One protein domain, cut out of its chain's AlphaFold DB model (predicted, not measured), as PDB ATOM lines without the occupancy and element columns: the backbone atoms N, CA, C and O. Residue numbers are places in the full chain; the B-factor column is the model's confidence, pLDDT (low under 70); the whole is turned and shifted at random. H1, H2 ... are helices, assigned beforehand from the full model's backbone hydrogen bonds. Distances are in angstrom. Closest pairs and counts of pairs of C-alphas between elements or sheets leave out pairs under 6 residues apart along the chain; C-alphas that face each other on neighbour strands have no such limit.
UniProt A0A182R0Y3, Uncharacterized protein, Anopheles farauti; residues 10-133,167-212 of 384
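What this domain is: This is residues 10 to 133 and 167 to 212 of the 384 residues of an uncharacterized protein of Anopheles farauti (UniProt A0A182R0Y3). Two long helices, H1 and H8, form an open angle, and a small compact body of short helices, H2 to H7, fills the corner between residues 33 to 43 of H1 and the first part of H8. H8 begins beside H1, and the two helices reach out of the body as long arms, with residues 10 to 28 and 187 to 212 standing free. The printed part has 170 residues with eight named helices, H1 to H8 in chain order, and no named strand; the class is all helix, and the helix packing is mostly crossed, the helices touching at large angles. The whole is only just extended, close to loose, with a radius of gyration of the C-alphas of 23.4 A, and is elongated, spanning 91 by 52 by 31 A.

How they stand to each other: H1, residues 10 to 49, touches H4, residues 87 to 97, with residues 33 to 43 alone, at a steep tilt of 62 degrees, opposite ways; the closest C-alphas, of Ala 36 and Ala 92, are 4.4 A apart. H1 is close to but not clearly touching H8, residues 167 to 212, the closest C-alphas being those of Asp 33 and Pro 167, 7.2 A apart. H2, residues 66 to 71, touches residues 167 to 175 of H8, closest at C-alphas 66 and 171, 5.0 A. H3, residues 73 to 81, touches H5, residues 100 to 109, at a steep tilt of 44 degrees, the same way, closest at C-alphas 81 and 108, 5.0 A. H4 touches residues 167 to 172 of H8, closest at C-alphas 96 and 168, 4.6 A. H6, residues 118 to 125, touches residues 175 to 183 of H8, about perpendicular at 79 degrees, closest at C-alphas 123 and 179, 5.4 A. H7, residues 127 to 130, touches H2, closest at C-alphas 71 and 129, 5.4 A. Every O i to N i+4 pair is within hydrogen-bond range in H2 to H6, 35 of 36 in H1 and 41 of 42 in H8; H7 is too short for such a pair.

Where its parts are: H1 begins at C-alpha 10 (-20.022, 30.808, 5.550) and is 59.4 A long. H4 is 15.2 A long and H5 14.9 A. H8, 68.3 A long, ends at C-alpha 212 (65.715, 43.035, 43.236).

The domain as a whole: The C-alphas farthest apart, of Ala 10 and His 212, are 94.4 A apart. Residues 134 to 166 are not printed, and C-alphas 133 and 167 are 21.2 A apart across this cut. The link from H1 to H2, residues 50 to 65, is long. Mean pLDDT of the printed part is 81.1; 39 residues are under 70, among them residues 18 to 31 and 192 to 212.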
ATOM      1  N   ALA A  10     -20.955  29.681   5.600       77.25
ATOM      2  CA  ALA A  10     -20.022  30.808   5.550       77.25
ATOM      3  C   ALA A  10     -18.600  30.413   5.988       77.25
ATOM      4  O   ALA A  10     -17.627  30.806   5.346       77.25
ATOM      5  N   LEU A  11     -18.474  29.588   7.035       81.12
ATOM      6  CA  LEU A  11     -17.175  29.120   7.528       81.12
ATOM      7  C   LEU A  11     -16.465  28.192   6.524       81.12
ATOM      8  O   LEU A  11     -15.244  28.250   6.398       81.12
ATOM      9  N   LEU A  12     -17.221  27.363   5.792       79.50
ATOM     10  CA  LEU A  12     -16.691  26.500   4.729       79.50
ATOM     11  C   LEU A  12     -16.266  27.295   3.487       79.50
ATOM     12  O   LEU A  12     -15.246  26.983   2.876       79.50
ATOM     13  N   CYS A  13     -17.003  28.348   3.129       76.75
ATOM     14  CA  CYS A  13     -16.594  29.242   2.046       76.75
ATOM     15  C   CYS A  13     -15.318  30.016   2.413       76.75
ATOM     16  O   CYS A  13     -14.396  30.085   1.606       76.75
ATOM     17  N   LEU A  14     -15.224  30.534   3.642       73.06
ATOM     18  CA  LEU A  14     -14.027  31.225   4.132       73.06
ATOM     19  C   LEU A  14     -12.802  30.307   4.164       73.06
ATOM     20  O   LEU A  14     -11.735  30.702   3.700       73.06
ATOM     21  N   SER A  15     -12.942  29.067   4.642       72.00
ATOM     22  CA  SER A  15     -11.824  28.119   4.645       72.00
ATOM     23  C   SER A  15     -11.390  27.718   3.232       72.00
ATOM     24  O   SER A  15     -10.190  27.633   2.978       72.00
ATOM     25  N   SER A  16     -12.324  27.562   2.286       68.19
ATOM     26  CA  SER A  16     -12.001  27.327   0.873       68.19
ATOM     27  C   SER A  16     -11.244  28.501   0.258       68.19
ATOM     28  O   SER A  16     -10.254  28.277  -0.430       68.19
ATOM     29  N   VAL A  17     -11.657  29.746   0.518       70.56
ATOM     30  CA  VAL A  17     -10.967  30.935  -0.013       70.56
ATOM     31  C   VAL A  17      -9.557  31.047   0.567       70.56
ATOM     32  O   VAL A  17      -8.610  31.261  -0.183       70.56
ATOM     33  N   ILE A  18      -9.381  30.814   1.871       66.94
ATOM     34  CA  ILE A  18      -8.058  30.832   2.519       66.94
ATOM     35  C   ILE A  18      -7.139  29.745   1.938       66.94
ATOM     36  O   ILE A  18      -5.960  30.003   1.676       66.94
ATOM     37  N   LEU A  19      -7.668  28.542   1.689       65.81
ATOM     38  CA  LEU A  19      -6.913  27.443   1.080       65.81
ATOM     39  C   LEU A  19      -6.571  27.716  -0.390       65.81
ATOM     40  O   LEU A  19      -5.456  27.415  -0.814       65.81
ATOM     41  N   SER A  20      -7.479  28.319  -1.160       56.16
ATOM     42  CA  SER A  20      -7.230  28.704  -2.552       56.16
ATOM     43  C   SER A  20      -6.196  29.826  -2.668       56.16
ATOM     44  O   SER A  20      -5.300  29.726  -3.500       56.16
ATOM     45  N   VAL A  21      -6.256  30.849  -1.807       55.62
ATOM     46  CA  VAL A  21      -5.260  31.935  -1.778       55.62
ATOM     47  C   VAL A  21      -3.892  31.412  -1.333       55.62
ATOM     48  O   VAL A  21      -2.884  31.739  -1.956       55.62
ATOM     49  N   SER A  22      -3.849  30.535  -0.324       51.25
ATOM     50  CA  SER A  22      -2.590  29.921   0.123       51.25
ATOM     51  C   SER A  22      -1.976  29.023  -0.951       51.25
ATOM     52  O   SER A  22      -0.770  29.063  -1.156       51.25
ATOM     53  N   SER A  23      -2.787  28.245  -1.673       46.97
ATOM     54  CA  SER A  23      -2.287  27.360  -2.738       46.97
ATOM     55  C   SER A  23      -1.799  28.154  -3.956       46.97
ATOM     56  O   SER A  23      -0.762  27.833  -4.525       46.97
ATOM     57  N   TYR A  24      -2.483  29.248  -4.307       39.34
ATOM     58  CA  TYR A  24      -2.088  30.107  -5.426       39.34
ATOM     59  C   TYR A  24      -0.787  30.888  -5.163       39.34
ATOM     60  O   TYR A  24      -0.004  31.115  -6.086       39.34
ATOM     61  N   ALA A  25      -0.520  31.273  -3.911       45.50
ATOM     62  CA  ALA A  25       0.750  31.894  -3.531       45.50
ATOM     63  C   ALA A  25       1.930  30.905  -3.605       45.50
ATOM     64  O   ALA A  25       3.017  31.288  -4.025       45.50
ATOM     65  N   ILE A  26       1.709  29.632  -3.257       48.81
ATOM     66  CA  ILE A  26       2.740  28.579  -3.260       48.81
ATOM     67  C   ILE A  26       3.125  28.151  -4.691       48.81
ATOM     68  O   ILE A  26       4.296  27.885  -4.974       48.81
ATOM     69  N   ASP A  27       2.167  28.128  -5.622       44.97
ATOM     70  CA  ASP A  27       2.445  27.743  -7.015       44.97
ATOM     71  C   ASP A  27       3.210  28.833  -7.793       44.97
ATOM     72  O   ASP A  27       4.024  28.518  -8.660       44.97
ATOM     73  N   LYS A  28       3.028  30.121  -7.461       52.94
ATOM     74  CA  LYS A  28       3.819  31.207  -8.074       52.94
ATOM     75  C   LYS A  28       5.256  31.266  -7.556       52.94
ATOM     76  O   LYS A  28       6.167  31.493  -8.350       52.94
ATOM     77  N   THR A  29       5.476  31.062  -6.257       55.69
ATOM     78  CA  THR A  29       6.826  31.140  -5.673       55.69
ATOM     79  C   THR A  29       7.710  29.991  -6.138       55.69
ATOM     80  O   THR A  29       8.849  30.225  -6.525       55.69
ATOM     81  N   SER A  30       7.171  28.772  -6.224       59.00
ATOM     82  CA  SER A  30       7.930  27.604  -6.694       59.00
ATOM     83  C   SER A  30       8.387  27.717  -8.155       59.00
ATOM     84  O   SER A  30       9.508  27.321  -8.479       59.00
ATOM     85  N   SER A  31       7.567  28.310  -9.033       62.91
ATOM     86  CA  SER A  31       7.965  28.603 -10.417       62.91
ATOM     87  C   SER A  31       9.027  29.704 -10.504       62.91
ATOM     88  O   SER A  31       9.883  29.647 -11.385       62.91
ATOM     89  N   SER A  32       8.974  30.697  -9.610       80.50
ATOM     90  CA  SER A  32       9.948  31.795  -9.547       80.50
ATOM     91  C   SER A  32      11.302  31.324  -9.012       80.50
ATOM     92  O   SER A  32      12.346  31.680  -9.553       80.50
ATOM     93  N   ASP A  33      11.293  30.458  -7.996       84.94
ATOM     94  CA  ASP A  33      12.502  29.909  -7.381       84.94
ATOM     95  C   ASP A  33      13.324  29.102  -8.391       84.94
ATOM     96  O   ASP A  33      14.529  29.303  -8.518       84.94
ATOM     97  N   ALA A  34      12.678  28.209  -9.149       86.69
ATOM     98  CA  ALA A  34      13.363  27.396 -10.151       86.69
ATOM     99  C   ALA A  34      14.007  28.252 -11.256       86.69
ATOM    100  O   ALA A  34      15.132  27.969 -11.669       86.69
ATOM    101  N   ALA A  35      13.321  29.316 -11.693       89.50
ATOM    102  CA  ALA A  35      13.853  30.258 -12.672       89.50
ATOM    103  C   ALA A  35      15.064  31.024 -12.116       89.50
ATOM    104  O   ALA A  35      16.106  31.070 -12.765       89.50
ATOM    105  N   ALA A  36      14.976  31.547 -10.890       90.06
ATOM    106  CA  ALA A  36      16.084  32.263 -10.261       90.06
ATOM    107  C   ALA A  36      17.325  31.369 -10.064       90.06
ATOM    108  O   ALA A  36      18.455  31.802 -10.298       90.06
ATOM    109  N   LEU A  37      17.132  30.095  -9.700       90.06
ATOM    110  CA  LEU A  37      18.227  29.125  -9.604       90.06
ATOM    111  C   LEU A  37      18.867  28.820 -10.960       90.06
ATOM    112  O   LEU A  37      20.085  28.668 -11.032       90.06
ATOM    113  N   GLN A  38      18.073  28.743 -12.031       91.62
ATOM    114  CA  GLN A  38      18.609  28.557 -13.378       91.62
ATOM    115  C   GLN A  38      19.534  29.718 -13.758       91.62
ATOM    116  O   GLN A  38      20.664  29.477 -14.179       91.62
ATOM    117  N   VAL A  39      19.096  30.957 -13.529       92.81
ATOM    118  CA  VAL A  39      19.902  32.159 -13.792       92.81
ATOM    119  C   VAL A  39      21.197  32.152 -12.982       92.81
ATOM    120  O   VAL A  39      22.264  32.462 -13.502       92.81
ATOM    121  N   MET A  40      21.141  31.728 -11.718       91.19
ATOM    122  CA  MET A  40      22.338  31.602 -10.888       91.19
ATOM    123  C   MET A  40      23.309  30.523 -11.399       91.19
ATOM    124  O   MET A  40      24.518  30.747 -11.376       91.19
ATOM    125  N   ASN A  41      22.819  29.379 -11.889       91.56
ATOM    126  CA  ASN A  41      23.674  28.348 -12.495       91.56
ATOM    127  C   ASN A  41      24.317  28.840 -13.805       91.56
ATOM    128  O   ASN A  41      25.492  28.573 -14.068       91.56
ATOM    129  N   GLU A  42      23.574  29.594 -14.620       92.50
ATOM    130  CA  GLU A  42      24.105  30.245 -15.825       92.50
ATOM    131  C   GLU A  42      25.197  31.265 -15.463       92.50
ATOM    132  O   GLU A  42      26.277  31.259 -16.061       92.50
ATOM    133  N   PHE A  43      24.974  32.062 -14.414       92.62
ATOM    134  CA  PHE A  43      25.969  32.983 -13.868       92.62
ATOM    135  C   PHE A  43      27.229  32.257 -13.371       92.62
ATOM    136  O   PHE A  43      28.341  32.646 -13.725       92.62
ATOM    137  N   GLN A  44      27.087  31.170 -12.605       90.00
ATOM    138  CA  GLN A  44      28.226  30.349 -12.175       90.00
ATOM    139  C   GLN A  44      29.000  29.778 -13.371       90.00
ATOM    140  O   GLN A  44      30.230  29.796 -13.374       90.00
ATOM    141  N   THR A  45      28.296  29.322 -14.408       89.62
ATOM    142  CA  THR A  45      28.913  28.817 -15.644       89.62
ATOM    143  C   THR A  45      29.723  29.911 -16.345       89.62
ATOM    144  O   THR A  45      30.843  29.655 -16.795       89.62
ATOM    145  N   ARG A  46      29.205  31.146 -16.383       91.56
ATOM    146  CA  ARG A  46      29.930  32.318 -16.897       91.56
ATOM    147  C   ARG A  46      31.185  32.612 -16.074       91.56
ATOM    148  O   ARG A  46      32.263  32.731 -16.648       91.56
ATOM    149  N   LEU A  47      31.080  32.633 -14.746       89.62
ATOM    150  CA  LEU A  47      32.228  32.843 -13.853       89.62
ATOM    151  C   LEU A  47      33.307  31.763 -14.016       89.62
ATOM    152  O   LEU A  47      34.502  32.060 -13.997       89.62
ATOM    153  N   HIS A  48      32.903  30.511 -14.224       87.19
ATOM    154  CA  HIS A  48      33.823  29.420 -14.532       87.19
ATOM    155  C   HIS A  48      34.553  29.628 -15.862       87.19
ATOM    156  O   HIS A  48      35.757  29.372 -15.940       87.19
ATOM    157  N   ALA A  49      33.858  30.116 -16.894       88.44
ATOM    158  CA  ALA A  49      34.473  30.461 -18.175       88.44
ATOM    159  C   ALA A  49      35.467  31.632 -18.051       88.44
ATOM    160  O   ALA A  49      36.475  31.659 -18.755       88.44
ATOM    161  N   GLU A  50      35.228  32.553 -17.116       87.94
ATOM    162  CA  GLU A  50      36.133  33.657 -16.760       87.94
ATOM    163  C   GLU A  50      37.317  33.219 -15.871       87.94
ATOM    164  O   GLU A  50      38.203  34.019 -15.569       87.94
ATOM    165  N   GLY A  51      37.378  31.942 -15.476       85.00
ATOM    166  CA  GLY A  51      38.474  31.376 -14.685       85.00
ATOM    167  C   GLY A  51      38.311  31.516 -13.169       85.00
ATOM    168  O   GLY A  51      39.262  31.257 -12.427       85.00
ATOM    169  N   VAL A  52      37.125  31.888 -12.678       83.69
ATOM    170  CA  VAL A  52      36.827  31.894 -11.241       83.69
ATOM    171  C   VAL A  52      36.655  30.450 -10.763       83.69
ATOM    172  O   VAL A  52      35.784  29.716 -11.226       83.69
ATOM    173  N   ASN A  53      37.508  30.021  -9.832       76.69
ATOM    174  CA  ASN A  53      37.509  28.656  -9.307       76.69
ATOM    175  C   ASN A  53      36.410  28.478  -8.243       76.69
ATOM    176  O   ASN A  53      36.659  28.631  -7.044       76.69
ATOM    177  N   LEU A  54      35.188  28.210  -8.700       75.56
ATOM    178  CA  LEU A  54      34.061  27.782  -7.870       75.56
ATOM    179  C   LEU A  54      33.951  26.246  -7.885       75.56
ATOM    180  O   LEU A  54      34.579  25.578  -8.703       75.56
ATOM    181  N   ASP A  55      33.223  25.657  -6.939       73.06
ATOM    182  CA  ASP A  55      32.920  24.221  -6.993       73.06
ATOM    183  C   ASP A  55      31.798  24.044  -8.036       73.06
ATOM    184  O   ASP A  55      30.784  24.724  -7.901       73.06
ATOM    185  N   PRO A  56      31.941  23.218  -9.092       66.88
ATOM    186  CA  PRO A  56      30.975  23.147 -10.200       66.88
ATOM    187  C   PRO A  56      29.688  22.385  -9.832       66.88
ATOM    188  O   PRO A  56      29.198  21.539 -10.584       66.88
ATOM    189  N   LYS A  57      29.152  22.613  -8.637       75.56
ATOM    190  CA  LYS A  57      28.008  21.881  -8.115       75.56
ATOM    191  C   LYS A  57      26.720  22.579  -8.540       75.56
ATOM    192  O   LYS A  57      26.372  23.628  -8.023       75.56
ATOM    193  N   GLU A  58      25.985  21.958  -9.463       73.62
ATOM    194  CA  GLU A  58      24.692  22.485  -9.917       73.62
ATOM    195  C   GLU A  58      23.719  22.682  -8.741       73.62
ATOM    196  O   GLU A  58      23.387  21.735  -8.012       73.62
ATOM    197  N   LEU A  59      23.240  23.918  -8.578       76.38
ATOM    198  CA  LEU A  59      22.265  24.292  -7.561       76.38
ATOM    199  C   LEU A  59      20.865  23.948  -8.074       76.38
ATOM    200  O   LEU A  59      20.359  24.544  -9.023       76.38
ATOM    201  N   SER A  60      20.216  22.976  -7.436       76.38
ATOM    202  CA  SER A  60      18.814  22.628  -7.694       76.38
ATOM    203  C   SER A  60      17.953  22.909  -6.466       76.38
ATOM    204  O   SER A  60      18.466  22.965  -5.351       76.38
ATOM    205  N   VAL A  61      16.631  23.044  -6.635       72.94
ATOM    206  CA  VAL A  61      15.691  23.290  -5.517       72.94
ATOM    207  C   VAL A  61      15.837  22.230  -4.410       72.94
ATOM    208  O   VAL A  61      15.736  22.546  -3.225       72.94
ATOM    209  N   GLU A  62      16.124  20.980  -4.789       71.38
ATOM    210  CA  GLU A  62      16.313  19.850  -3.866       71.38
ATOM    211  C   GLU A  62      17.709  19.799  -3.221       71.38
ATOM    212  O   GLU A  62      17.881  19.175  -2.174       71.38
ATOM    213  N   ARG A  63      18.715  20.434  -3.837       81.12
ATOM    214  CA  ARG A  63      20.117  20.458  -3.387       81.12
ATOM    215  C   ARG A  63      20.642  21.883  -3.253       81.12
ATOM    216  O   ARG A  63      21.782  22.167  -3.608       81.12
ATOM    217  N   PHE A  64      19.797  22.773  -2.757       84.38
ATOM    218  CA  PHE A  64      20.160  24.163  -2.560       84.38
ATOM    219  C   PHE A  64      21.128  24.276  -1.379       84.38
ATOM    220  O   PHE A  64      20.777  23.898  -0.263       84.38
ATOM    221  N   ASP A  65      22.346  24.748  -1.636       88.25
ATOM    222  CA  ASP A  65      23.357  24.987  -0.607       88.25
ATOM    223  C   ASP A  65      23.395  26.488  -0.297       88.25
ATOM    224  O   ASP A  65      23.985  27.279  -1.035       88.25
ATOM    225  N   GLU A  66      22.739  26.895   0.796       91.50
ATOM    226  CA  GLU A  66      22.635  28.306   1.190       91.50
ATOM    227  C   GLU A  66      24.015  28.956   1.357       91.50
ATOM    228  O   GLU A  66      24.189  30.149   1.103       91.50
ATOM    229  N   LEU A  67      25.007  28.182   1.810       90.25
ATOM    230  CA  LEU A  67      26.353  28.686   2.048       90.25
ATOM    231  C   LEU A  67      27.098  28.924   0.735       90.25
ATOM    232  O   LEU A  67      27.871  29.875   0.642       90.25
ATOM    233  N   GLU A  68      26.884  28.072  -0.264       88.81
ATOM    234  CA  GLU A  68      27.461  28.249  -1.595       88.81
ATOM    235  C   GLU A  68      26.920  29.507  -2.270       88.81
ATOM    236  O   GLU A  68      27.708  30.314  -2.760       88.81
ATOM    237  N   VAL A  69      25.605  29.732  -2.185       91.50
ATOM    238  CA  VAL A  69      24.977  30.968  -2.667       91.50
ATOM    239  C   VAL A  69      25.599  32.172  -1.973       91.50
ATOM    240  O   VAL A  69      26.156  33.038  -2.636       91.50
ATOM    241  N   LEU A  70      25.641  32.192  -0.637       93.00
ATOM    242  CA  LEU A  70      26.260  33.301   0.094       93.00
ATOM    243  C   LEU A  70      27.725  33.530  -0.305       93.00
ATOM    244  O   LEU A  70      28.147  34.678  -0.413       93.00
ATOM    245  N   ARG A  71      28.506  32.482  -0.588       91.44
ATOM    246  CA  ARG A  71      29.904  32.616  -1.037       91.44
ATOM    247  C   ARG A  71      30.064  33.333  -2.375       91.44
ATOM    248  O   ARG A  71      31.155  33.839  -2.626       91.44
ATOM    249  N   LEU A  72      29.017  33.423  -3.194       91.62
ATOM    250  CA  LEU A  72      29.029  34.204  -4.432       91.62
ATOM    251  C   LEU A  72      28.901  35.712  -4.184       91.62
ATOM    252  O   LEU A  72      29.245  36.488  -5.073       91.62
ATOM    253  N   LEU A  73      28.477  36.150  -2.989       93.75
ATOM    254  CA  LEU A  73      28.275  37.569  -2.665       93.75
ATOM    255  C   LEU A  73      29.455  38.484  -3.033       93.75
ATOM    256  O   LEU A  73      29.205  39.509  -3.659       93.75
ATOM    257  N   PRO A  74      30.729  38.171  -2.704       92.88
ATOM    258  CA  PRO A  74      31.851  39.028  -3.087       92.88
ATOM    259  C   PRO A  74      31.950  39.223  -4.603       92.88
ATOM    260  O   PRO A  74      32.216  40.332  -5.067       92.88
ATOM    261  N   THR A  75      31.715  38.155  -5.367       93.56
ATOM    262  CA  THR A  75      31.765  38.181  -6.828       93.56
ATOM    263  C   THR A  75      30.587  38.962  -7.391       93.56
ATOM    264  O   THR A  75      30.794  39.836  -8.221       93.56
ATOM    265  N   ILE A  76      29.376  38.734  -6.877       94.50
ATOM    266  CA  ILE A  76      28.166  39.460  -7.284       94.50
ATOM    267  C   ILE A  76      28.310  40.959  -7.012       94.50
ATOM    268  O   ILE A  76      28.035  41.754  -7.903       94.50
ATOM    269  N   ILE A  77      28.811  41.357  -5.837       94.25
ATOM    270  CA  ILE A  77      29.082  42.769  -5.511       94.25
ATOM    271  C   ILE A  77      30.066  43.373  -6.525       94.25
ATOM    272  O   ILE A  77      29.865  44.493  -6.995       94.25
ATOM    273  N   SER A  78      31.125  42.636  -6.882       93.56
ATOM    274  CA  SER A  78      32.103  43.085  -7.877       93.56
ATOM    275  C   SER A  78      31.480  43.230  -9.269       93.56
ATOM    276  O   SER A  78      31.683  44.251  -9.925       93.56
ATOM    277  N   SER A  79      30.698  42.242  -9.706       93.81
ATOM    278  CA  SER A  79      29.999  42.256 -10.991       93.81
ATOM    279  C   SER A  79      28.983  43.399 -11.065       93.81
ATOM    280  O   SER A  79      28.976  44.145 -12.044       93.81
ATOM    281  N   PHE A  80      28.204  43.612 -10.000       94.19
ATOM    282  CA  PHE A  80      27.242  44.712  -9.900       94.19
ATOM    283  C   PHE A  80      27.946  46.066 -10.010       94.19
ATOM    284  O   PHE A  80      27.561  46.900 -10.822       94.19
ATOM    285  N   LYS A  81      29.048  46.254  -9.272       93.50
ATOM    286  CA  LYS A  81      29.842  47.485  -9.323       93.50
ATOM    287  C   LYS A  81      30.441  47.755 -10.708       93.50
ATOM    288  O   LYS A  81      30.582  48.909 -11.094       93.50
ATOM    289  N   SER A  82      30.789  46.703 -11.449       94.19
ATOM    290  CA  SER A  82      31.266  46.818 -12.835       94.19
ATOM    291  C   SER A  82      30.154  47.001 -13.875       94.19
ATOM    292  O   SER A  82      30.460  47.183 -15.049       94.19
ATOM    293  N   GLY A  83      28.878  46.922 -13.479       93.25
ATOM    294  CA  GLY A  83      27.745  46.949 -14.406       93.25
ATOM    295  C   GLY A  83      27.652  45.716 -15.316       93.25
ATOM    296  O   GLY A  83      27.019  45.783 -16.364       93.25
ATOM    297  N   SER A  84      28.281  44.591 -14.948       93.75
ATOM    298  CA  SER A  84      28.292  43.355 -15.752       93.75
ATOM    299  C   SER A  84      27.117  42.414 -15.465       93.75
ATOM    300  O   SER A  84      26.975  41.374 -16.115       93.75
ATOM    301  N   LEU A  85      26.269  42.763 -14.493       94.06
ATOM    302  CA  LEU A  85      25.056  42.015 -14.178       94.06
ATOM    303  C   LEU A  85      23.902  42.467 -15.062       94.06
ATOM    304  O   LEU A  85      23.507  43.633 -15.043       94.06
ATOM    305  N   SER A  86      23.335  41.518 -15.797       95.38
ATOM    306  CA  SER A  86      22.104  41.720 -16.557       95.38
ATOM    307  C   SER A  86      20.912  41.965 -15.626       95.38
ATOM    308  O   SER A  86      20.915  41.528 -14.477       95.38
ATOM    309  N   SER A  87      19.864  42.625 -16.126       94.00
ATOM    310  CA  SER A  87      18.637  42.863 -15.347       94.00
ATOM    311  C   SER A  87      18.009  41.558 -14.846       94.00
ATOM    312  O   SER A  87      17.571  41.476 -13.709       94.00
ATOM    313  N   LEU A  88      18.055  40.506 -15.666       94.00
ATOM    314  CA  LEU A  88      17.545  39.181 -15.320       94.00
ATOM    315  C   LEU A  88      18.331  38.532 -14.164       94.00
ATOM    316  O   LEU A  88      17.746  37.863 -13.317       94.00
ATOM    317  N   GLU A  89      19.648  38.747 -14.103       94.75
ATOM    318  CA  GLU A  89      20.477  38.310 -12.973       94.75
ATOM    319  C   GLU A  89      20.178  39.114 -11.708       94.75
ATOM    320  O   GLU A  89      20.122  38.536 -10.627       94.75
ATOM    321  N   GLN A  90      19.953  40.424 -11.835       94.44
ATOM    322  CA  GLN A  90      19.596  41.277 -10.701       94.44
ATOM    323  C   GLN A  90      18.263  40.847 -10.079       94.44
ATOM    324  O   GLN A  90      18.228  40.608  -8.876       94.44
ATOM    325  N   ASP A  91      17.223  40.629 -10.891       93.81
ATOM    326  CA  ASP A  91      15.913  40.151 -10.422       93.81
ATOM    327  C   ASP A  91      16.026  38.773  -9.742       93.81
ATOM    328  O   ASP A  91      15.432  38.518  -8.691       93.81
ATOM    329  N   ALA A  92      16.827  37.866 -10.314       93.56
ATOM    330  CA  ALA A  92      17.060  36.544  -9.737       93.56
ATOM    331  C   ALA A  92      17.803  36.618  -8.394       93.56
ATOM    332  O   ALA A  92      17.471  35.886  -7.457       93.56
ATOM    333  N   PHE A  93      18.802  37.494  -8.278       94.69
ATOM    334  CA  PHE A  93      19.536  37.690  -7.033       94.69
ATOM    335  C   PHE A  93      18.699  38.403  -5.976       94.69
ATOM    336  O   PHE A  93      18.736  37.986  -4.822       94.69
ATOM    337  N   GLU A  94      17.893  39.395  -6.344       94.12
ATOM    338  CA  GLU A  94      16.922  40.002  -5.433       94.12
ATOM    339  C   GLU A  94      15.992  38.938  -4.848       94.12
ATOM    340  O   GLU A  94      15.839  38.830  -3.628       94.12
ATOM    341  N   HIS A  95      15.470  38.059  -5.707       92.44
ATOM    342  CA  HIS A  95      14.602  36.966  -5.286       92.44
ATOM    343  C   HIS A  95      15.311  35.960  -4.365       92.44
ATOM    344  O   HIS A  95      14.715  35.516  -3.388       92.44
ATOM    345  N   LEU A  96      16.579  35.611  -4.625       92.50
ATOM    346  CA  LEU A  96      17.341  34.614  -3.851       92.50
ATOM    347  C   LEU A  96      17.967  35.150  -2.559       92.50
ATOM    348  O   LEU A  96      18.064  34.411  -1.582       92.50
ATOM    349  N   TYR A  97      18.427  36.396  -2.536       92.88
ATOM    350  CA  TYR A  97      19.041  37.006  -1.355       92.88
ATOM    351  C   TYR A  97      18.012  37.714  -0.468       92.88
ATOM    352  O   TYR A  97      18.291  37.949   0.713       92.88
ATOM    353  N   GLY A  98      16.826  38.022  -1.000       91.94
ATOM    354  CA  GLY A  98      15.772  38.729  -0.281       91.94
ATOM    355  C   GLY A  98      16.293  40.047   0.288       91.94
ATOM    356  O   GLY A  98      16.968  40.807  -0.394       91.94
ATOM    357  N   SER A  99      16.074  40.284   1.582       91.00
ATOM    358  CA  SER A  99      16.514  41.516   2.252       91.00
ATOM    359  C   SER A  99      18.035  41.711   2.326       91.00
ATOM    360  O   SER A  99      18.497  42.810   2.617       91.00
ATOM    361  N   ILE A 100      18.849  40.682   2.054       93.00
ATOM    362  CA  ILE A 100      20.307  40.861   1.935       93.00
ATOM    363  C   ILE A 100      20.647  41.640   0.659       93.00
ATOM    364  O   ILE A 100      21.675  42.316   0.625       93.00
ATOM    365  N   TRP A 101      19.800  41.572  -0.371       94.88
ATOM    366  CA  TRP A 101      20.031  42.247  -1.645       94.88
ATOM    367  C   TRP A 101      20.136  43.763  -1.493       94.88
ATOM    368  O   TRP A 101      21.044  44.364  -2.056       94.88
ATOM    369  N   GLU A 102      19.308  44.376  -0.646       93.56
ATOM    370  CA  GLU A 102      19.386  45.813  -0.350       93.56
ATOM    371  C   GLU A 102      20.779  46.217   0.160       93.56
ATOM    372  O   GLU A 102      21.338  47.226  -0.265       93.56
ATOM    373  N   LEU A 103      21.396  45.373   0.997       93.81
ATOM    374  CA  LEU A 103      22.757  45.589   1.501       93.81
ATOM    375  C   LEU A 103      23.813  45.441   0.398       93.81
ATOM    376  O   LEU A 103      24.861  46.083   0.451       93.81
ATOM    377  N   VAL A 104      23.570  44.568  -0.582       94.19
ATOM    378  CA  VAL A 104      24.440  44.376  -1.753       94.19
ATOM    379  C   VAL A 104      24.360  45.583  -2.681       94.19
ATOM    380  O   VAL A 104      25.403  46.072  -3.120       94.19
ATOM    381  N   VAL A 105      23.153  46.094  -2.930       94.25
ATOM    382  CA  VAL A 105      22.918  47.314  -3.711       94.25
ATOM    383  C   VAL A 105      23.607  48.501  -3.037       94.25
ATOM    384  O   VAL A 105      24.435  49.155  -3.673       94.25
ATOM    385  N   GLU A 106      23.381  48.712  -1.735       93.31
ATOM    386  CA  GLU A 106      24.052  49.752  -0.936       93.31
ATOM    387  C   GLU A 106      25.586  49.654  -1.055       93.31
ATOM    388  O   GLU A 106      26.279  50.636  -1.330       93.31
ATOM    389  N   GLU A 107      26.132  48.446  -0.910       92.50
ATOM    390  CA  GLU A 107      27.572  48.196  -0.979       92.50
ATOM    391  C   GLU A 107      28.169  48.464  -2.364       92.50
ATOM    392  O   GLU A 107      29.323  48.891  -2.467       92.50
ATOM    393  N   SER A 108      27.412  48.207  -3.428       91.69
ATOM    394  CA  SER A 108      27.880  48.382  -4.800       91.69
ATOM    395  C   SER A 108      28.068  49.856  -5.178       91.69
ATOM    396  O   SER A 108      29.037  50.198  -5.861       91.69
ATOM    397  N   HIS A 109      27.206  50.731  -4.652       92.12
ATOM    398  CA  HIS A 109      27.278  52.182  -4.824       92.12
ATOM    399  C   HIS A 109      28.261  52.848  -3.854       92.12
ATOM    400  O   HIS A 109      28.567  54.034  -3.987       92.12
ATOM    401  N   ARG A 110      28.798  52.089  -2.892       92.56
ATOM    402  CA  ARG A 110      29.718  52.612  -1.887       92.56
ATOM    403  C   ARG A 110      31.014  53.126  -2.519       92.56
ATOM    404  O   ARG A 110      31.740  52.408  -3.225       92.56
ATOM    405  N   GLN A 111      31.366  54.356  -2.161       90.88
ATOM    406  CA  GLN A 111      32.629  54.976  -2.543       90.88
ATOM    407  C   GLN A 111      33.786  54.493  -1.654       90.88
ATOM    408  O   GLN A 111      33.611  54.036  -0.518       90.88
ATOM    409  N   ARG A 112      35.016  54.573  -2.175       87.12
ATOM    410  CA  ARG A 112      36.218  54.225  -1.406       87.12
ATOM    411  C   ARG A 112      36.339  55.193  -0.220       87.12
ATOM    412  O   ARG A 112      36.345  56.395  -0.422       87.12
ATOM    413  N   GLY A 113      36.433  54.666   1.001       86.00
ATOM    414  CA  GLY A 113      36.535  55.464   2.233       86.00
ATOM    415  C   GLY A 113      35.254  55.515   3.073       86.00
ATOM    416  O   GLY A 113      35.340  55.714   4.279       86.00
ATOM    417  N   GLN A 114      34.086  55.231   2.490       90.00
ATOM    418  CA  GLN A 114      32.857  55.071   3.272       90.00
ATOM    419  C   GLN A 114      32.894  53.771   4.085       90.00
ATOM    420  O   GLN A 114      33.351  52.721   3.605       90.00
ATOM    421  N   SER A 115      32.392  53.837   5.321       88.12
ATOM    422  CA  SER A 115      32.245  52.664   6.179       88.12
ATOM    423  C   SER A 115      31.255  51.684   5.560       88.12
ATOM    424  O   SER A 115      30.132  52.053   5.231       88.12
ATOM    425  N   ARG A 116      31.667  50.424   5.418       89.38
ATOM    426  CA  ARG A 116      30.792  49.340   4.961       89.38
ATOM    427  C   ARG A 116      29.714  49.056   6.009       89.38
ATOM    428  O   ARG A 116      29.998  49.087   7.208       89.38
ATOM    429  N   ASN A 117      28.525  48.667   5.551       92.69
ATOM    430  CA  ASN A 117      27.458  48.171   6.414       92.69
ATOM    431  C   ASN A 117      27.984  47.088   7.382       92.69
ATOM    432  O   ASN A 117      28.696  46.158   6.983       92.69
ATOM    433  N   ALA A 118      27.671  47.201   8.673       89.62
ATOM    434  CA  ALA A 118      28.231  46.325   9.703       89.62
ATOM    435  C   ALA A 118      27.821  44.850   9.520       89.62
ATOM    436  O   ALA A 118      28.606  43.947   9.825       89.62
ATOM    437  N   ILE A 119      26.616  44.589   9.002       90.94
ATOM    438  CA  ILE A 119      26.104  43.232   8.761       90.94
ATOM    439  C   ILE A 119      26.864  42.597   7.600       90.94
ATOM    440  O   ILE A 119      27.425  41.510   7.751       90.94
ATOM    441  N   LEU A 120      26.964  43.304   6.472       92.06
ATOM    442  CA  LEU A 120      27.693  42.817   5.305       92.06
ATOM    443  C   LEU A 120      29.196  42.681   5.593       92.06
ATOM    444  O   LEU A 120      29.824  41.701   5.195       92.06
ATOM    445  N   SER A 121      29.771  43.609   6.365       92.38
ATOM    446  CA  SER A 121      31.147  43.512   6.867       92.38
ATOM    447  C   SER A 121      31.372  42.232   7.661       92.38
ATOM    448  O   SER A 121      32.334  41.512   7.401       92.38
ATOM    449  N   ALA A 122      30.484  41.936   8.613       92.06
ATOM    450  CA  ALA A 122      30.556  40.734   9.433       92.06
ATOM    451  C   ALA A 122      30.411  39.459   8.595       92.06
ATOM    452  O   ALA A 122      31.151  38.499   8.810       92.06
ATOM    453  N   LEU A 123      29.497  39.464   7.623       93.31
ATOM    454  CA  LEU A 123      29.271  38.341   6.720       93.31
ATOM    455  C   LEU A 123      30.530  38.056   5.887       93.31
ATOM    456  O   LEU A 123      31.087  36.964   5.973       93.31
ATOM    457  N   LEU A 124      31.055  39.057   5.176       92.81
ATOM    458  CA  LEU A 124      32.241  38.932   4.315       92.81
ATOM    459  C   LEU A 124      33.548  38.675   5.094       92.81
ATOM    460  O   LEU A 124      34.506  38.095   4.568       92.81
ATOM    461  N   ALA A 125      33.625  39.109   6.354       92.06
ATOM    462  CA  ALA A 125      34.754  38.819   7.239       92.06
ATOM    463  C   ALA A 125      34.675  37.419   7.869       92.06
ATOM    464  O   ALA A 125      35.660  36.944   8.442       92.06
ATOM    465  N   SER A 126      33.523  36.752   7.784       91.56
ATOM    466  CA  SER A 126      33.314  35.480   8.454       91.56
ATOM    467  C   SER A 126      34.145  34.353   7.815       91.56
ATOM    468  O   SER A 126      34.136  34.192   6.591       91.56
ATOM    469  N   PRO A 127      34.857  33.528   8.608       87.44
ATOM    470  CA  PRO A 127      35.640  32.395   8.104       87.44
ATOM    471  C   PRO A 127      34.845  31.426   7.227       87.44
ATOM    472  O   PRO A 127      35.391  30.854   6.294       87.44
ATOM    473  N   GLU A 128      33.559  31.253   7.516       87.44
ATOM    474  CA  GLU A 128      32.634  30.391   6.783       87.44
ATOM    475  C   GLU A 128      32.507  30.791   5.297       87.44
ATOM    476  O   GLU A 128      32.452  29.925   4.420       87.44
ATOM    477  N   MET A 129      32.540  32.100   5.029       87.38
ATOM    478  CA  MET A 129      32.457  32.700   3.693       87.38
ATOM    479  C   MET A 129      33.797  32.674   2.957       87.38
ATOM    480  O   MET A 129      33.841  32.563   1.740       87.38
ATOM    481  N   ARG A 130      34.904  32.760   3.702       83.44
ATOM    482  CA  ARG A 130      36.266  32.784   3.146       83.44
ATOM    483  C   ARG A 130      36.846  31.398   2.881       83.44
ATOM    484  O   ARG A 130      37.785  31.267   2.105       83.44
ATOM    485  N   GLN A 131      36.342  30.368   3.557       75.69
ATOM    486  CA  GLN A 131      36.803  28.999   3.351       75.69
ATOM    487  C   GLN A 131      36.190  28.443   2.068       75.69
ATOM    488  O   GLN A 131      35.038  28.015   2.064       75.69
ATOM    489  N   THR A 132      36.975  28.401   0.994       59.72
ATOM    490  CA  THR A 132      36.676  27.530  -0.147       59.72
ATOM    491  C   THR A 132      36.626  26.082   0.347       59.72
ATOM    492  O   THR A 132      37.451  25.721   1.200       59.72
ATOM    493  N   PRO A 133      35.698  25.240  -0.135       59.03
ATOM    494  CA  PRO A 133      35.680  23.825   0.206       59.03
ATOM    495  C   PRO A 133      36.980  23.188  -0.295       59.03
ATOM    496  O   PRO A 133      37.123  22.796  -1.445       59.03
ATOM    497  N   PRO A 167      13.786  29.419  -0.638       86.94
ATOM    498  CA  PRO A 167      15.245  29.497  -0.714       86.94
ATOM    499  C   PRO A 167      15.802  30.791  -0.118       86.94
ATOM    500  O   PRO A 167      16.750  30.745   0.660       86.94
ATOM    501  N   SER A 168      15.152  31.924  -0.386       89.38
ATOM    502  CA  SER A 168      15.562  33.237   0.116       89.38
ATOM    503  C   SER A 168      15.552  33.354   1.631       89.38
ATOM    504  O   SER A 168      16.491  33.867   2.240       89.38
ATOM    505  N   GLN A 169      14.532  32.791   2.268       90.06
ATOM    506  CA  GLN A 169      14.435  32.783   3.716       90.06
ATOM    507  C   GLN A 169      15.479  31.841   4.337       90.06
ATOM    508  O   GLN A 169      16.075  32.171   5.365       90.06
ATOM    509  N   ARG A 170      15.800  30.719   3.676       89.56
ATOM    510  CA  ARG A 170      16.903  29.843   4.105       89.56
ATOM    511  C   ARG A 170      18.263  30.543   4.003       89.56
ATOM    512  O   ARG A 170      19.043  30.479   4.957       89.56
ATOM    513  N   VAL A 171      18.521  31.269   2.909       92.31
ATOM    514  CA  VAL A 171      19.726  32.107   2.739       92.31
ATOM    515  C   VAL A 171      19.813  33.149   3.854       92.31
ATOM    516  O   VAL A 171      20.860  33.281   4.493       92.31
ATOM    517  N   LEU A 172      18.708  33.836   4.151       92.12
ATOM    518  CA  LEU A 172      18.650  34.843   5.207       92.12
ATOM    519  C   LEU A 172      18.956  34.254   6.591       92.12
ATOM    520  O   LEU A 172      19.770  34.807   7.336       92.12
ATOM    521  N   HIS A 173      18.360  33.110   6.933       90.81
ATOM    522  CA  HIS A 173      18.636  32.423   8.195       90.81
ATOM    523  C   HIS A 173      20.099  31.987   8.311       90.81
ATOM    524  O   HIS A 173      20.709  32.155   9.374       90.81
ATOM    525  N   MET A 174      20.687  31.482   7.223       93.38
ATOM    526  CA  MET A 174      22.103  31.126   7.183       93.38
ATOM    527  C   MET A 174      22.993  32.359   7.384       93.38
ATOM    528  O   MET A 174      23.892  32.339   8.228       93.38
ATOM    529  N   ALA A 175      22.717  33.458   6.681       92.38
ATOM    530  CA  ALA A 175      23.461  34.704   6.823       92.38
ATOM    531  C   ALA A 175      23.385  35.242   8.259       92.38
ATOM    532  O   ALA A 175      24.419  35.539   8.862       92.38
ATOM    533  N   ALA A 176      22.188  35.281   8.850       90.69
ATOM    534  CA  ALA A 176      21.986  35.702  10.233       90.69
ATOM    535  C   ALA A 176      22.795  34.838  11.217       90.69
ATOM    536  O   ALA A 176      23.469  35.372  12.101       90.69
ATOM    537  N   ALA A 177      22.804  33.514  11.031       92.69
ATOM    538  CA  ALA A 177      23.591  32.601  11.856       92.69
ATOM    539  C   ALA A 177      25.104  32.859  11.731       92.69
ATOM    540  O   ALA A 177      25.823  32.863  12.737       92.69
ATOM    541  N   ILE A 178      25.597  33.113  10.515       92.56
ATOM    542  CA  ILE A 178      27.005  33.443  10.255       92.56
ATOM    543  C   ILE A 178      27.381  34.768  10.930       92.56
ATOM    544  O   ILE A 178      28.386  34.822  11.647       92.56
ATOM    545  N   VAL A 179      26.569  35.814  10.760       91.94
ATOM    546  CA  VAL A 179      26.796  37.135  11.367       91.94
ATOM    547  C   VAL A 179      26.763  37.055  12.895       91.94
ATOM    548  O   VAL A 179      27.667  37.557  13.569       91.94
ATOM    549  N   GLN A 180      25.784  36.354  13.469       91.75
ATOM    550  CA  GLN A 180      25.704  36.146  14.914       91.75
ATOM    551  C   GLN A 180      26.961  35.443  15.441       91.75
ATOM    552  O   GLN A 180      27.556  35.858  16.440       91.75
ATOM    553  N   LYS A 181      27.417  34.395  14.747       92.12
ATOM    554  CA  LYS A 181      28.636  33.663  15.107       92.12
ATOM    555  C   LYS A 181      29.881  34.544  15.014       92.12
ATOM    556  O   LYS A 181      30.758  34.432  15.874       92.12
ATOM    557  N   TYR A 182      29.952  35.428  14.021       93.19
ATOM    558  CA  TYR A 182      31.035  36.397  13.875       93.19
ATOM    559  C   TYR A 182      31.117  37.340  15.085       93.19
ATOM    560  O   TYR A 182      32.164  37.411  15.734       93.19
ATOM    561  N   TYR A 183      30.011  37.977  15.479       91.44
ATOM    562  CA  TYR A 183      29.997  38.875  16.643       91.44
ATOM    563  C   TYR A 183      30.256  38.145  17.970       91.44
ATOM    564  O   TYR A 183      30.960  38.651  18.851       91.44
ATOM    565  N   LEU A 184      29.782  36.903  18.107       91.12
ATOM    566  CA  LEU A 184      30.122  36.054  19.252       91.12
ATOM    567  C   LEU A 184      31.621  35.717  19.310       91.12
ATOM    568  O   LEU A 184      32.182  35.602  20.399       91.12
ATOM    569  N   ARG A 185      32.295  35.553  18.166       89.81
ATOM    570  CA  ARG A 185      33.757  35.375  18.130       89.81
ATOM    571  C   ARG A 185      34.479  36.669  18.497       89.81
ATOM    572  O   ARG A 185      35.380  36.621  19.331       89.81
ATOM    573  N   GLN A 186      34.055  37.809  17.955       88.06
ATOM    574  CA  GLN A 186      34.656  39.116  18.249       88.06
ATOM    575  C   GLN A 186      34.614  39.452  19.748       88.06
ATOM    576  O   GLN A 186      35.631  39.791  20.354       88.06
ATOM    577  N   THR A 187      33.466  39.250  20.398       83.50
ATOM    578  CA  THR A 187      33.320  39.468  21.850       83.50
ATOM    579  C   THR A 187      34.191  38.517  22.684       83.50
ATOM    580  O   THR A 187      34.782  38.920  23.694       83.50
ATOM    581  N   LYS A 188      34.349  37.258  22.255       85.56
ATOM    582  CA  LYS A 188      35.263  36.294  22.895       85.56
ATOM    583  C   LYS A 188      36.731  36.694  22.749       85.56
ATOM    584  O   LYS A 188      37.477  36.585  23.718       85.56
ATOM    585  N   LEU A 189      37.149  37.191  21.587       79.50
ATOM    586  CA  LEU A 189      38.520  37.662  21.372       79.50
ATOM    587  C   LEU A 189      38.823  38.907  22.213       79.50
ATOM    588  O   LEU A 189      39.846  38.953  22.896       79.50
ATOM    589  N   ALA A 190      37.896  39.866  22.265       78.19
ATOM    590  CA  ALA A 190      38.034  41.055  23.103       78.19
ATOM    591  C   ALA A 190      38.170  40.699  24.598       78.19
ATOM    592  O   ALA A 190      38.999  41.262  25.316       78.19
ATOM    593  N   THR A 191      37.392  39.726  25.082       71.12
ATOM    594  CA  THR A 191      37.474  39.268  26.481       71.12
ATOM    595  C   THR A 191      38.717  38.419  26.765       71.12
ATOM    596  O   THR A 191      39.291  38.534  27.852       71.12
ATOM    597  N   ALA A 192      39.181  37.615  25.806       66.94
ATOM    598  CA  ALA A 192      40.424  36.853  25.918       66.94
ATOM    599  C   ALA A 192      41.655  37.771  25.975       66.94
ATOM    600  O   ALA A 192      42.507  37.598  26.849       66.94
ATOM    601  N   ASN A 193      41.710  38.803  25.128       60.97
ATOM    602  CA  ASN A 193      42.810  39.769  25.114       60.97
ATOM    603  C   ASN A 193      42.880  40.586  26.410       60.97
ATOM    604  O   ASN A 193      43.966  40.779  26.954       60.97
ATOM    605  N   LYS A 194      41.731  40.962  26.994       61.31
ATOM    606  CA  LYS A 194      41.697  41.590  28.328       61.31
ATOM    607  C   LYS A 194      42.312  40.691  29.405       61.31
ATOM    608  O   LYS A 194      43.052  41.175  30.256       61.31
ATOM    609  N   ARG A 195      42.062  39.377  29.369       58.06
ATOM    610  CA  ARG A 195      42.663  38.429  30.328       58.06
ATOM    611  C   ARG A 195      44.157  38.219  30.087       58.06
ATOM    612  O   ARG A 195      44.908  38.137  31.059       58.06
ATOM    613  N   ARG A 196      44.592  38.179  28.825       58.94
ATOM    614  CA  ARG A 196      46.007  38.025  28.464       58.94
ATOM    615  C   ARG A 196      46.834  39.244  28.879       58.94
ATOM    616  O   ARG A 196      47.869  39.055  29.505       58.94
ATOM    617  N   ASN A 197      46.331  40.462  28.664       57.56
ATOM    618  CA  ASN A 197      47.010  41.697  29.085       57.56
ATOM    619  C   ASN A 197      47.098  41.846  30.613       57.56
ATOM    620  O   ASN A 197      48.088  42.348  31.141       57.56
ATOM    621  N   VAL A 198      46.100  41.357  31.355       58.41
ATOM    622  CA  VAL A 198      46.174  41.308  32.825       58.41
ATOM    623  C   VAL A 198      47.211  40.278  33.297       58.41
ATOM    624  O   VAL A 198      47.909  40.515  34.283       58.41
ATOM    625  N   GLN A 199      47.353  39.145  32.602       58.56
ATOM    626  CA  GLN A 199      48.344  38.122  32.946       58.56
ATOM    627  C   GLN A 199      49.779  38.535  32.607       58.56
ATOM    628  O   GLN A 199      50.660  38.323  33.441       58.56
ATOM    629  N   THR A 200      50.024  39.165  31.456       58.62
ATOM    630  CA  THR A 200      51.361  39.661  31.089       58.62
ATOM    631  C   THR A 200      51.818  40.765  32.035       58.62
ATOM    632  O   THR A 200      52.909  40.659  32.593       58.62
ATOM    633  N   ARG A 201      50.953  41.737  32.363       56.69
ATOM    634  CA  ARG A 201      51.276  42.789  33.347       56.69
ATOM    635  C   ARG A 201      51.560  42.221  34.746       56.69
ATOM    636  O   ARG A 201      52.415  42.732  35.468       56.69
ATOM    637  N   ARG A 202      50.885  41.133  35.138       55.06
ATOM    638  CA  ARG A 202      51.139  40.442  36.416       55.06
ATOM    639  C   ARG A 202      52.444  39.638  36.404       55.06
ATOM    640  O   ARG A 202      53.142  39.633  37.413       55.06
ATOM    641  N   GLN A 203      52.794  38.986  35.295       58.88
ATOM    642  CA  GLN A 203      54.060  38.254  35.174       58.88
ATOM    643  C   GLN A 203      55.272  39.190  35.087       58.88
ATOM    644  O   GLN A 203      56.310  38.878  35.665       58.88
ATOM    645  N   GLN A 204      55.135  40.357  34.455       58.16
ATOM    646  CA  GLN A 204      56.202  41.361  34.399       58.16
ATOM    647  C   GLN A 204      56.499  41.945  35.791       58.16
ATOM    648  O   GLN A 204      57.658  42.033  36.185       58.16
ATOM    649  N   ARG A 205      55.461  42.210  36.601       55.25
ATOM    650  CA  ARG A 205      55.623  42.627  38.009       55.25
ATOM    651  C   ARG A 205      56.298  41.575  38.890       55.25
ATOM    652  O   ARG A 205      57.065  41.931  39.776       55.25
ATOM    653  N   LEU A 206      56.030  40.290  38.658       55.22
ATOM    654  CA  LEU A 206      56.673  39.214  39.417       55.22
ATOM    655  C   LEU A 206      58.142  39.027  39.023       55.22
ATOM    656  O   LEU A 206      58.955  38.739  39.890       55.22
ATOM    657  N   ARG A 207      58.502  39.246  37.752       53.12
ATOM    658  CA  ARG A 207      59.905  39.196  37.310       53.12
ATOM    659  C   ARG A 207      60.717  40.400  37.790       53.12
ATOM    660  O   ARG A 207      61.854  40.210  38.195       53.12
ATOM    661  N   ALA A 208      60.133  41.599  37.839       51.59
ATOM    662  CA  ALA A 208      60.799  42.774  38.410       51.59
ATOM    663  C   ALA A 208      61.067  42.628  39.926       51.59
ATOM    664  O   ALA A 208      62.108  43.057  40.418       51.59
ATOM    665  N   ALA A 209      60.174  41.958  40.664       50.72
ATOM    666  CA  ALA A 209      60.375  41.669  42.087       50.72
ATOM    667  C   ALA A 209      61.481  40.624  42.350       50.72
ATOM    668  O   ALA A 209      62.124  40.665  43.397       50.72
ATOM    669  N   ASP A 210      61.720  39.709  41.408       46.56
ATOM    670  CA  ASP A 210      62.720  38.639  41.540       46.56
ATOM    671  C   ASP A 210      64.146  39.112  41.179       46.56
ATOM    672  O   ASP A 210      65.138  38.540  41.632       46.56
ATOM    673  N   VAL A 211      64.272  40.201  40.406       52.38
ATOM    674  CA  VAL A 211      65.570  40.819  40.072       52.38
ATOM    675  C   VAL A 211      66.124  41.634  41.251       52.38
ATOM    676  O   VAL A 211      67.314  41.539  41.545       52.38
ATOM    677  N   HIS A 212      65.275  42.324  42.023       45.59
ATOM    678  CA  HIS A 212      65.715  43.035  43.236       45.59
ATOM    679  C   HIS A 212      66.051  42.118  44.427       45.59
ATOM    680  O   HIS A 212      66.691  42.560  45.380       45.59
TER     681      HIS A 212